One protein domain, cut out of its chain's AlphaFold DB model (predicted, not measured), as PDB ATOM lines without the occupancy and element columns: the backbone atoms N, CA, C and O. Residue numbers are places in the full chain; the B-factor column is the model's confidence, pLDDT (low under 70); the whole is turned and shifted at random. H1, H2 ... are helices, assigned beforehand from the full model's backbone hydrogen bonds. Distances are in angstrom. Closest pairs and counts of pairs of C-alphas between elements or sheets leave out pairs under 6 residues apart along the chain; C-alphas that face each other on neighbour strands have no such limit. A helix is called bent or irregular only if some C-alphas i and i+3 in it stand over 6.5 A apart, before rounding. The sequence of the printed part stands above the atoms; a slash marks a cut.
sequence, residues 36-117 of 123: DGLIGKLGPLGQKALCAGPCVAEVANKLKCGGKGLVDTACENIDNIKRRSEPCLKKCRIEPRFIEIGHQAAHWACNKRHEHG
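This is residues 36 to 117 of the 123 residues of an uncharacterized protein of Cordyceps sp. RAO-2017 (UniProt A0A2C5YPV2). H1, the longest helix by residues, crosses H3 with its later part, while H3 folds back into H4 as a helical hairpin; short H2 is a crosspiece near the end of H1 and the start of H3, packed on H4. The first residues of H1 turn off sharply at a kink of 127 degrees near residue 43. The printed part has 82 residues with four named helices, in the order H1, H2, H3, H4, and no named strand; the class is all helix. It is only just compact, close to loose, with a radius of gyration of the C-alphas of 13.9 A and spans of 39 by 26 by 24 A.

H1, residues 36 to 61, begins at C-alpha 36 (10.093, 24.436, 22.138) and measures 25.7 A; it is irregular, with C-alphas 41 and 44 9.3 A apart. H4, residues 96 to 116, measures 30.1 A and ends at C-alpha 116 (-20.479, 46.607, 19.864). H3, residues 78 to 91, measures 19.8 A and is only just irregular, with C-alphas 84 and 87 6.9 A apart. H2 is residues 70 to 76.

H1 touches H3 with residues 51 to 60 alone, closest at the C-alphas of Cys 55 and Ser 85, 5.4 A; they run opposite ways at a steep tilt of 49 degrees. H3 and H4 form a hairpin at a shallow tilt of 25 degrees, closest at the C-alphas of Lys 82 and His 103, 7.1 A. H4 touches H2 with residues 106 to 110 alone, closest at the C-alphas of Cys 75 and Cys 110, 5.7 A; their lines are only just about perpendicular at 72 degrees. H1 and H4 are apart. Every O i to N i+4 pair is within hydrogen-bond range in H2 and H4, against 15 of 22 in H1 and 8 of 10 in H3.

The two C-alphas farthest apart, those of Gly 40 and Gly 67, are 40.5 A from each other. The printed part has no cut, and no link is long. Mean pLDDT of the printed part is 71.3, with residues 36 to 49, 64 to 68, 70 and 113 to 117 under 70.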
ATOM      1  N   ASP A  36       8.771  24.491  22.764       48.38
ATOM      2  CA  ASP A  36      10.093  24.436  22.138       48.38
ATOM      3  C   ASP A  36      10.049  24.736  20.628       48.38
ATOM      4  O   ASP A  36      10.793  25.589  20.135       48.38
ATOM      5  N   GLY A  37       9.097  24.139  19.900       48.12
ATOM      6  CA  GLY A  37       8.920  24.369  18.463       48.12
ATOM      7  C   GLY A  37       8.407  25.774  18.118       48.12
ATOM      8  O   GLY A  37       8.804  26.355  17.105       48.12
ATOM      9  N   LEU A  38       7.559  26.355  18.974       49.91
ATOM     10  CA  LEU A  38       7.037  27.717  18.800       49.91
ATOM     11  C   LEU A  38       8.049  28.788  19.257       49.91
ATOM     12  O   LEU A  38       8.184  29.831  18.619       49.91
ATOM     13  N   ILE A  39       8.806  28.507  20.321       51.59
ATOM     14  CA  ILE A  39       9.898  29.315  20.882       51.59
ATOM     15  C   ILE A  39      11.008  29.476  19.847       51.59
ATOM     16  O   ILE A  39      11.500  30.588  19.657       51.59
ATOM     17  N   GLY A  40      11.357  28.394  19.143       51.66
ATOM     18  CA  GLY A  40      12.358  28.426  18.079       51.66
ATOM     19  C   GLY A  40      11.997  29.370  16.925       51.66
ATOM     20  O   GLY A  40      12.892  29.941  16.309       51.66
ATOM     21  N   LYS A  41      10.698  29.590  16.657       57.62
ATOM     22  CA  LYS A  41      10.211  30.466  15.572       57.62
ATOM     23  C   LYS A  41       9.840  31.887  16.006       57.62
ATOM     24  O   LYS A  41       9.966  32.805  15.203       57.62
ATOM     25  N   LEU A  42       9.395  32.090  17.246       56.28
ATOM     26  CA  LEU A  42       8.948  33.397  17.761       56.28
ATOM     27  C   LEU A  42      10.095  34.278  18.293       56.28
ATOM     28  O   LEU A  42       9.873  35.427  18.693       56.28
ATOM     29  N   GLY A  43      11.324  33.757  18.305       62.12
ATOM     30  CA  GLY A  43      12.510  34.498  18.716       62.12
ATOM     31  C   GLY A  43      12.445  34.995  20.172       62.12
ATOM     32  O   GLY A  43      11.672  34.490  20.992       62.12
ATOM     33  N   PRO A  44      13.249  36.012  20.535       66.81
ATOM     34  CA  PRO A  44      13.355  36.490  21.915       66.81
ATOM     35  C   PRO A  44      12.055  37.112  22.454       66.81
ATOM     36  O   PRO A  44      11.880  37.197  23.666       66.81
ATOM     37  N   LEU A  45      11.130  37.536  21.588       61.06
ATOM     38  CA  LEU A  45       9.823  38.067  21.990       61.06
ATOM     39  C   LEU A  45       8.855  36.956  22.419       61.06
ATOM     40  O   LEU A  45       8.133  37.135  23.399       61.06
ATOM     41  N   GLY A  46       8.894  35.793  21.761       64.75
ATOM     42  CA  GLY A  46       8.096  34.628  22.147       64.75
ATOM     43  C   GLY A  46       8.427  34.128  23.550       64.75
ATOM     44  O   GLY A  46       7.532  33.968  24.375       64.75
ATOM     45  N   GLN A  47       9.716  33.970  23.868       66.56
ATOM     46  CA  GLN A  47      10.139  33.547  25.211       66.56
ATOM     47  C   GLN A  47       9.698  34.534  26.300       66.56
ATOM     48  O   GLN A  47       9.266  34.128  27.379       66.56
ATOM     49  N   LYS A  48       9.749  35.839  26.005       67.88
ATOM     50  CA  LYS A  48       9.267  36.880  26.918       67.88
ATOM     51  C   LYS A  48       7.758  36.784  27.133       67.88
ATOM     52  O   LYS A  48       7.315  36.868  28.275       67.88
ATOM     53  N   ALA A  49       6.980  36.558  26.074       68.06
ATOM     54  CA  ALA A  49       5.532  36.380  26.168       68.06
ATOM     55  C   ALA A  49       5.151  35.137  26.992       68.06
ATOM     56  O   ALA A  49       4.244  35.206  27.818       68.06
ATOM     57  N   LEU A  50       5.888  34.033  26.845       70.06
ATOM     58  CA  LEU A  50       5.683  32.821  27.645       70.06
ATOM     59  C   LEU A  50       6.026  33.017  29.118       70.06
ATOM     60  O   LEU A  50       5.321  32.505  29.981       70.06
ATOM     61  N   CYS A  51       7.064  33.799  29.410       77.12
ATOM     62  CA  CYS A  51       7.383  34.200  30.775       77.12
ATOM     63  C   CYS A  51       6.304  35.135  31.358       77.12
ATOM     64  O   CYS A  51       5.938  35.017  32.525       77.12
ATOM     65  N   ALA A  52       5.755  36.039  30.544       75.62
ATOM     66  CA  ALA A  52       4.726  36.997  30.949       75.62
ATOM     67  C   ALA A  52       3.328  36.380  31.124       75.62
ATOM     68  O   ALA A  52       2.549  36.858  31.950       75.62
ATOM     69  N   GLY A  53       3.009  35.318  30.385       75.25
ATOM     70  CA  GLY A  53       1.737  34.596  30.462       75.25
ATOM     71  C   GLY A  53       1.312  34.238  31.895       75.25
ATOM     72  O   GLY A  53       0.251  34.695  32.330       75.25
ATOM     73  N   PRO A  54       2.122  33.491  32.673       76.88
ATOM     74  CA  PRO A  54       1.784  33.155  34.053       76.88
ATOM     75  C   PRO A  54       1.704  34.390  34.962       76.88
ATOM     76  O   PRO A  54       0.867  34.411  35.861       76.88
ATOM     77  N   CYS A  55       2.488  35.447  34.707       76.31
ATOM     78  CA  CYS A  55       2.433  36.692  35.483       76.31
ATOM     79  C   CYS A  55       1.053  37.360  35.426       76.31
ATOM     80  O   CYS A  55       0.560  37.869  36.431       76.31
ATOM     81  N   VAL A  56       0.439  37.379  34.242       75.69
ATOM     82  CA  VAL A  56      -0.886  37.978  34.037       75.69
ATOM     83  C   VAL A  56      -1.977  37.011  34.488       75.69
ATOM     84  O   VAL A  56      -2.907  37.419  35.184       75.69
ATOM     85  N   ALA A  57      -1.840  35.722  34.163       71.25
ATOM     86  CA  ALA A  57      -2.815  34.698  34.522       71.25
ATOM     87  C   ALA A  57      -2.964  34.530  36.040       71.25
ATOM     88  O   ALA A  57      -4.079  34.356  36.525       71.25
ATOM     89  N   GLU A  58      -1.879  34.601  36.814       74.06
ATOM     90  CA  GLU A  58      -1.957  34.477  38.271       74.06
ATOM     91  C   GLU A  58      -2.730  35.645  38.900       74.06
ATOM     92  O   GLU A  58      -3.535  35.447  39.812       74.06
ATOM     93  N   VAL A  59      -2.534  36.864  38.390       77.75
ATOM     94  CA  VAL A  59      -3.272  38.039  38.862       77.75
ATOM     95  C   VAL A  59      -4.732  37.970  38.426       77.75
ATOM     96  O   VAL A  59      -5.613  38.204  39.249       77.75
ATOM     97  N   ALA A  60      -4.994  37.592  37.173       72.06
ATOM     98  CA  ALA A  60      -6.346  37.451  36.645       72.06
ATOM     99  C   ALA A  60      -7.151  36.372  37.391       72.06
ATOM    100  O   ALA A  60      -8.301  36.604  37.742       72.06
ATOM    101  N   ASN A  61      -6.537  35.232  37.729       71.62
ATOM    102  CA  ASN A  61      -7.178  34.175  38.524       71.62
ATOM    103  C   ASN A  61      -7.475  34.598  39.972       71.62
ATOM    104  O   ASN A  61      -8.361  34.036  40.612       71.62
ATOM    105  N   LYS A  62      -6.741  35.582  40.506       76.31
ATOM    106  CA  LYS A  62      -6.995  36.150  41.837       76.31
ATOM    107  C   LYS A  62      -8.142  37.169  41.835       76.31
ATOM    108  O   LYS A  62      -8.567  37.587  42.914       76.31
ATOM    109  N   LEU A  63      -8.654  37.568  40.668       74.50
ATOM    110  CA  LEU A  63      -9.808  38.458  40.575       74.50
ATOM    111  C   LEU A  63     -11.097  37.684  40.856       74.50
ATOM    112  O   LEU A  63     -11.407  36.673  40.226       74.50
ATOM    113  N   LYS A  64     -11.888  38.188  41.805       69.19
ATOM    114  CA  LYS A  64     -13.229  37.660  42.060       69.19
ATOM    115  C   LYS A  64     -14.162  38.159  40.962       69.19
ATOM    116  O   LYS A  64     -14.426  39.351  40.893       69.19
ATOM    117  N   CYS A  65     -14.699  37.243  40.160       65.00
ATOM    118  CA  CYS A  65     -15.565  37.598  39.033       65.00
ATOM    119  C   CYS A  65     -16.953  38.124  39.433       65.00
ATOM    120  O   CYS A  65     -17.686  38.557  38.566       65.00
ATOM    121  N   GLY A  66     -17.337  38.117  40.717       59.62
ATOM    122  CA  GLY A  66     -18.473  38.900  41.245       59.62
ATOM    123  C   GLY A  66     -19.843  38.735  40.559       59.62
ATOM    124  O   GLY A  66     -20.712  39.568  40.778       59.62
ATOM    125  N   GLY A  67     -20.043  37.705  39.729       61.31
ATOM    126  CA  GLY A  67     -21.225  37.550  38.868       61.31
ATOM    127  C   GLY A  67     -21.110  38.190  37.473       61.31
ATOM    128  O   GLY A  67     -21.984  37.969  36.642       61.31
ATOM    129  N   LYS A  68     -20.030  38.923  37.185       66.00
ATOM    130  CA  LYS A  68     -19.668  39.429  35.855       66.00
ATOM    131  C   LYS A  68     -18.846  38.395  35.081       66.00
ATOM    132  O   LYS A  68     -18.195  37.520  35.656       66.00
ATOM    133  N   GLY A  69     -18.869  38.486  33.750       71.38
ATOM    134  CA  GLY A  69     -18.031  37.647  32.893       71.38
ATOM    135  C   GLY A  69     -16.537  37.849  33.182       71.38
ATOM    136  O   GLY A  69     -16.115  38.924  33.611       71.38
ATOM    137  N   LEU A  70     -15.723  36.822  32.914       69.94
ATOM    138  CA  LEU A  70     -14.271  36.847  33.156       69.94
ATOM    139  C   LEU A  70     -13.588  38.037  32.459       69.94
ATOM    140  O   LEU A  70     -12.692  38.669  33.012       69.94
ATOM    141  N   VAL A  71     -14.047  38.343  31.244       71.44
ATOM    142  CA  VAL A  71     -13.531  39.443  30.424       71.44
ATOM    143  C   VAL A  71     -13.932  40.798  31.006       71.44
ATOM    144  O   VAL A  71     -13.075  41.661  31.123       71.44
ATOM    145  N   ASP A  72     -15.179  40.972  31.447       73.81
ATOM    146  CA  ASP A  72     -15.641  42.207  32.097       73.81
ATOM    147  C   ASP A  72     -14.894  42.478  33.402       73.81
ATOM    148  O   ASP A  72     -14.395  43.576  33.622       73.81
ATOM    149  N   THR A  73     -14.715  41.444  34.226       77.69
ATOM    150  CA  THR A  73     -13.944  41.568  35.470       77.69
ATOM    151  C   THR A  73     -12.490  41.936  35.178       77.69
ATOM    152  O   THR A  73     -11.909  42.758  35.887       77.69
ATOM    153  N   ALA A  74     -11.893  41.353  34.134       74.88
ATOM    154  CA  ALA A  74     -10.545  41.706  33.711       74.88
ATOM    155  C   ALA A  74     -10.471  43.149  33.185       74.88
ATOM    156  O   ALA A  74      -9.543  43.863  33.553       74.88
ATOM    157  N   CYS A  75     -11.457  43.594  32.401       78.19
ATOM    158  CA  CYS A  75     -11.554  44.959  31.884       78.19
ATOM    159  C   CYS A  75     -11.687  46.004  32.999       78.19
ATOM    160  O   CYS A  75     -10.996  47.017  32.969       78.19
ATOM    161  N   GLU A  76     -12.502  45.741  34.023       81.69
ATOM    162  CA  GLU A  76     -12.650  46.635  35.183       81.69
ATOM    163  C   GLU A  76     -11.406  46.676  36.079       81.69
ATOM    164  O   GLU A  76     -11.209  47.617  36.843       81.69
ATOM    165  N   ASN A  77     -10.562  45.647  36.005       79.69
ATOM    166  CA  ASN A  77      -9.370  45.511  36.837       79.69
ATOM    167  C   ASN A  77      -8.072  45.602  36.027       79.69
ATOM    168  O   ASN A  77      -7.024  45.206  36.535       79.69
ATOM    169  N   ILE A  78      -8.109  46.124  34.799       79.31
ATOM    170  CA  ILE A  78      -6.957  46.149  33.886       79.31
ATOM    171  C   ILE A  78      -5.745  46.862  34.506       79.31
ATOM    172  O   ILE A  78      -4.636  46.326  34.471       79.31
ATOM    173  N   ASP A  79      -5.962  47.985  35.196       81.56
ATOM    174  CA  ASP A  79      -4.903  48.712  35.904       81.56
ATOM    175  C   ASP A  79      -4.327  47.899  37.072       81.56
ATOM    176  O   ASP A  79      -3.122  47.914  37.341       81.56
ATOM    177  N   ASN A  80      -5.177  47.138  37.769       79.38
ATOM    178  CA  ASN A  80      -4.767  46.262  38.867       79.38
ATOM    179  C   ASN A  80      -3.944  45.079  38.338       79.38
ATOM    180  O   ASN A  80      -2.905  44.737  38.910       79.38
ATOM    181  N   ILE A  81      -4.367  44.512  37.203       80.19
ATOM    182  CA  ILE A  81      -3.641  43.472  36.478       80.19
ATOM    183  C   ILE A  81      -2.269  43.998  36.062       80.19
ATOM    184  O   ILE A  81      -1.271  43.356  36.390       80.19
ATOM    185  N   LYS A  82      -2.187  45.180  35.433       79.25
ATOM    186  CA  LYS A  82      -0.912  45.823  35.072       79.25
ATOM    187  C   LYS A  82      -0.028  45.985  36.302       79.25
ATOM    188  O   LYS A  82       1.069  45.438  36.335       79.25
ATOM    189  N   ARG A  83      -0.514  46.656  37.347       83.88
ATOM    190  CA  ARG A  83       0.290  47.005  38.529       83.88
ATOM    191  C   ARG A  83       0.828  45.780  39.272       83.88
ATOM    192  O   ARG A  83       1.966  45.796  39.734       83.88
ATOM    193  N   ARG A  84       0.027  44.717  39.400       82.31
ATOM    194  CA  ARG A  84       0.448  43.482  40.085       82.31
ATOM    195  C   ARG A  84       1.308  42.574  39.211       82.31
ATOM    196  O   ARG A  84       2.151  41.862  39.752       82.31
ATOM    197  N   SER A  85       1.122  42.595  37.892       79.44
ATOM    198  CA  SER A  85       1.943  41.812  36.961       79.44
ATOM    199  C   SER A  85       3.272  42.495  36.630       79.44
ATOM    200  O   SER A  85       4.252  41.797  36.388       79.44
ATOM    201  N   GLU A  86       3.363  43.827  36.707       79.19
ATOM    202  CA  GLU A  86       4.560  44.620  36.398       79.19
ATOM    203  C   GLU A  86       5.874  44.093  37.019       79.19
ATOM    204  O   GLU A  86       6.849  43.940  36.279       79.19
ATOM    205  N   PRO A  87       5.959  43.751  38.324       82.00
ATOM    206  CA  PRO A  87       7.194  43.200  38.892       82.00
ATOM    207  C   PRO A  87       7.579  41.841  38.288       82.00
ATOM    208  O   PRO A  87       8.764  41.530  38.180       82.00
ATOM    209  N   CYS A  88       6.601  41.034  37.875       78.38
ATOM    210  CA  CYS A  88       6.828  39.750  37.215       78.38
ATOM    211  C   CYS A  88       7.207  39.946  35.734       78.38
ATOM    212  O   CYS A  88       8.181  39.363  35.263       78.38
ATOM    213  N   LEU A  89       6.552  40.877  35.033       78.50
ATOM    214  CA  LEU A  89       6.885  41.264  33.656       78.50
ATOM    215  C   LEU A  89       8.303  41.849  33.540       78.50
ATOM    216  O   LEU A  89       9.023  41.554  32.583       78.50
ATOM    217  N   LYS A  90       8.746  42.613  34.548       79.94
ATOM    218  CA  LYS A  90      10.128  43.110  34.649       79.94
ATOM    219  C   LYS A  90      11.138  41.971  34.806       79.94
ATOM    220  O   LYS A  90      12.183  42.007  34.159       79.94
ATOM    221  N   LYS A  91      10.825  40.928  35.590       81.00
ATOM    222  CA  LYS A  91      11.669  39.716  35.689       81.00
ATOM    223  C   LYS A  91      11.786  38.993  34.347       81.00
ATOM    224  O   LYS A  91      12.856  38.493  34.017       81.00
ATOM    225  N   CYS A  92      10.730  39.036  33.538       77.19
ATOM    226  CA  CYS A  92      10.717  38.517  32.173       77.19
ATOM    227  C   CYS A  92      11.427  39.414  31.143       77.19
ATOM    228  O   CYS A  92      11.390  39.114  29.952       77.19
ATOM    229  N   ARG A  93      12.072  40.515  31.563       80.31
ATOM    230  CA  ARG A  93      12.744  41.490  30.681       80.31
ATOM    231  C   ARG A  93      11.841  42.010  29.556       80.31
ATOM    232  O   ARG A  93      12.312  42.271  28.441       80.31
ATOM    233  N   ILE A  94      10.542  42.138  29.830       76.44
ATOM    234  CA  ILE A  94       9.621  42.819  28.923       76.44
ATOM    235  C   ILE A  94       9.892  44.315  29.049       76.44
ATOM    236  O   ILE A  94       9.895  44.871  30.147       76.44
ATOM    237  N   GLU A  95      10.151  44.961  27.918       77.00
ATOM    238  CA  GLU A  95      10.340  46.405  27.879       77.00
ATOM    239  C   GLU A  95       9.039  47.115  28.284       77.00
ATOM    240  O   GLU A  95       7.959  46.714  27.839       77.00
ATOM    241  N   PRO A  96       9.116  48.193  29.080       75.31
ATOM    242  CA  PRO A  96       7.935  48.894  29.578       75.31
ATOM    243  C   PRO A  96       7.026  49.385  28.446       75.31
ATOM    244  O   PRO A  96       5.810  49.374  28.599       75.31
ATOM    245  N   ARG A  97       7.591  49.705  27.272       74.88
ATOM    246  CA  ARG A  97       6.828  50.075  26.074       74.88
ATOM    247  C   ARG A  97       5.852  48.981  25.627       74.88
ATOM    248  O   ARG A  97       4.733  49.302  25.253       74.88
ATOM    249  N   PHE A  98       6.231  47.703  25.692       73.00
ATOM    250  CA  PHE A  98       5.329  46.602  25.327       73.00
ATOM    251  C   PHE A  98       4.244  46.372  26.380       73.00
ATOM    252  O   PHE A  98       3.121  46.024  26.027       73.00
ATOM    253  N   ILE A  99       4.555  46.612  27.658       75.12
ATOM    254  CA  ILE A  99       3.566  46.572  28.744       75.12
ATOM    255  C   ILE A  99       2.534  47.689  28.544       75.12
ATOM    256  O   ILE A  99       1.337  47.453  28.667       75.12
ATOM    257  N   GLU A 100       2.993  48.890  28.187       77.00
ATOM    258  CA  GLU A 100       2.144  50.049  27.901       77.00
ATOM    259  C   GLU A 100       1.245  49.813  26.678       77.00
ATOM    260  O   GLU A 100       0.042  50.046  26.748       77.00
ATOM    261  N   ILE A 101       1.808  49.285  25.581       76.00
ATOM    262  CA  ILE A 101       1.053  48.931  24.368       76.00
ATOM    263  C   ILE A 101       0.010  47.858  24.685       76.00
ATOM    264  O   ILE A 101      -1.144  48.002  24.294       76.00
ATOM    265  N   GLY A 102       0.386  46.809  25.425       75.06
ATOM    266  CA  GLY A 102      -0.549  45.767  25.852       75.06
ATOM    267  C   GLY A 102      -1.673  46.321  26.728       75.06
ATOM    268  O   GLY A 102      -2.831  45.961  26.545       75.06
ATOM    269  N   HIS A 103      -1.353  47.251  27.629       76.50
ATOM    270  CA  HIS A 103      -2.334  47.929  28.474       76.50
ATOM    271  C   HIS A 103      -3.315  48.783  27.662       76.50
ATOM    272  O   HIS A 103      -4.526  48.676  27.838       76.50
ATOM    273  N   GLN A 104      -2.806  49.604  26.739       75.38
ATOM    274  CA  GLN A 104      -3.636  50.434  25.866       75.38
ATOM    275  C   GLN A 104      -4.499  49.588  24.927       75.38
ATOM    276  O   GLN A 104      -5.680  49.881  24.764       75.38
ATOM    277  N   ALA A 105      -3.942  48.519  24.355       73.44
ATOM    278  CA  ALA A 105      -4.688  47.583  23.520       73.44
ATOM    279  C   ALA A 105      -5.804  46.893  24.314       73.44
ATOM    280  O   ALA A 105      -6.918  46.757  23.812       73.44
ATOM    281  N   ALA A 106      -5.535  46.514  25.566       73.81
ATOM    282  CA  ALA A 106      -6.533  45.920  26.443       73.81
ATOM    283  C   ALA A 106      -7.660  46.917  26.768       73.81
ATOM    284  O   ALA A 106      -8.829  46.570  26.621       73.81
ATOM    285  N   HIS A 107      -7.340  48.175  27.097       75.75
ATOM    286  CA  HIS A 107      -8.350  49.228  27.269       75.75
ATOM    287  C   HIS A 107      -9.168  49.467  26.003       75.75
ATOM    288  O   HIS A 107     -10.391  49.561  26.071       75.75
ATOM    289  N   TRP A 108      -8.505  49.552  24.850       74.50
ATOM    290  CA  TRP A 108      -9.171  49.756  23.571       74.50
ATOM    291  C   TRP A 108     -10.120  48.600  23.245       74.50
ATOM    292  O   TRP A 108     -11.270  48.841  22.891       74.50
ATOM    293  N   ALA A 109      -9.681  47.354  23.441       74.38
ATOM    294  CA  ALA A 109     -10.500  46.164  23.233       74.38
ATOM    295  C   ALA A 109     -11.695  46.110  24.198       74.38
ATOM    296  O   ALA A 109     -12.809  45.800  23.776       74.38
ATOM    297  N   CYS A 110     -11.494  46.460  25.470       78.50
ATOM    298  CA  CYS A 110     -12.568  46.557  26.455       78.50
ATOM    299  C   CYS A 110     -13.582  47.647  26.084       78.50
ATOM    300  O   CYS A 110     -14.783  47.390  26.081       78.50
ATOM    301  N   ASN A 111     -13.116  48.833  25.680       74.25
ATOM    302  CA  ASN A 111     -13.984  49.930  25.252       74.25
ATOM    303  C   ASN A 111     -14.773  49.568  23.983       74.25
ATOM    304  O   ASN A 111     -15.980  49.770  23.916       74.25
ATOM    305  N   LYS A 112     -14.119  48.928  23.006       70.88
ATOM    306  CA  LYS A 112     -14.770  48.427  21.787       70.88
ATOM    307  C   LYS A 112     -15.843  47.381  22.068       70.88
ATOM    308  O   LYS A 112     -16.852  47.334  21.364       70.88
ATOM    309  N   ARG A 113     -15.643  46.550  23.092       62.09
ATOM    310  CA  ARG A 113     -16.632  45.560  23.528       62.09
ATOM    311  C   ARG A 113     -17.892  46.225  24.081       62.09
ATOM    312  O   ARG A 113     -18.981  45.747  23.790       62.09
ATOM    313  N   HIS A 114     -17.746  47.339  24.799       59.91
ATOM    314  CA  HIS A 114     -18.881  48.151  25.247       59.91
ATOM    315  C   HIS A 114     -19.625  48.829  24.084       59.91
ATOM    316  O   HIS A 114     -20.835  49.000  24.164       59.91
ATOM    317  N   GLU A 115     -18.933  49.189  22.996       54.41
ATOM    318  CA  GLU A 115     -19.558  49.827  21.825       54.41
ATOM    319  C   GLU A 115     -20.327  48.848  20.916       54.41
ATOM    320  O   GLU A 115     -21.352  49.220  20.352       54.41
ATOM    321  N   HIS A 116     -19.850  47.607  20.750       50.81
ATOM    322  CA  HIS A 116     -20.479  46.607  19.864       50.81
ATOM    323  C   HIS A 116     -21.358  45.576  20.593       50.81
ATOM    324  O   HIS A 116     -22.098  44.842  19.940       50.81
ATOM    325  N   GLY A 117     -21.297  45.517  21.924       47.31
ATOM    326  CA  GLY A 117     -22.175  44.720  22.775       47.31
ATOM    327  C   GLY A 117     -23.071  45.631  23.605       47.31
ATOM    328  O   GLY A 117     -22.798  45.857  24.782       47.31
TER     329      GLY A 117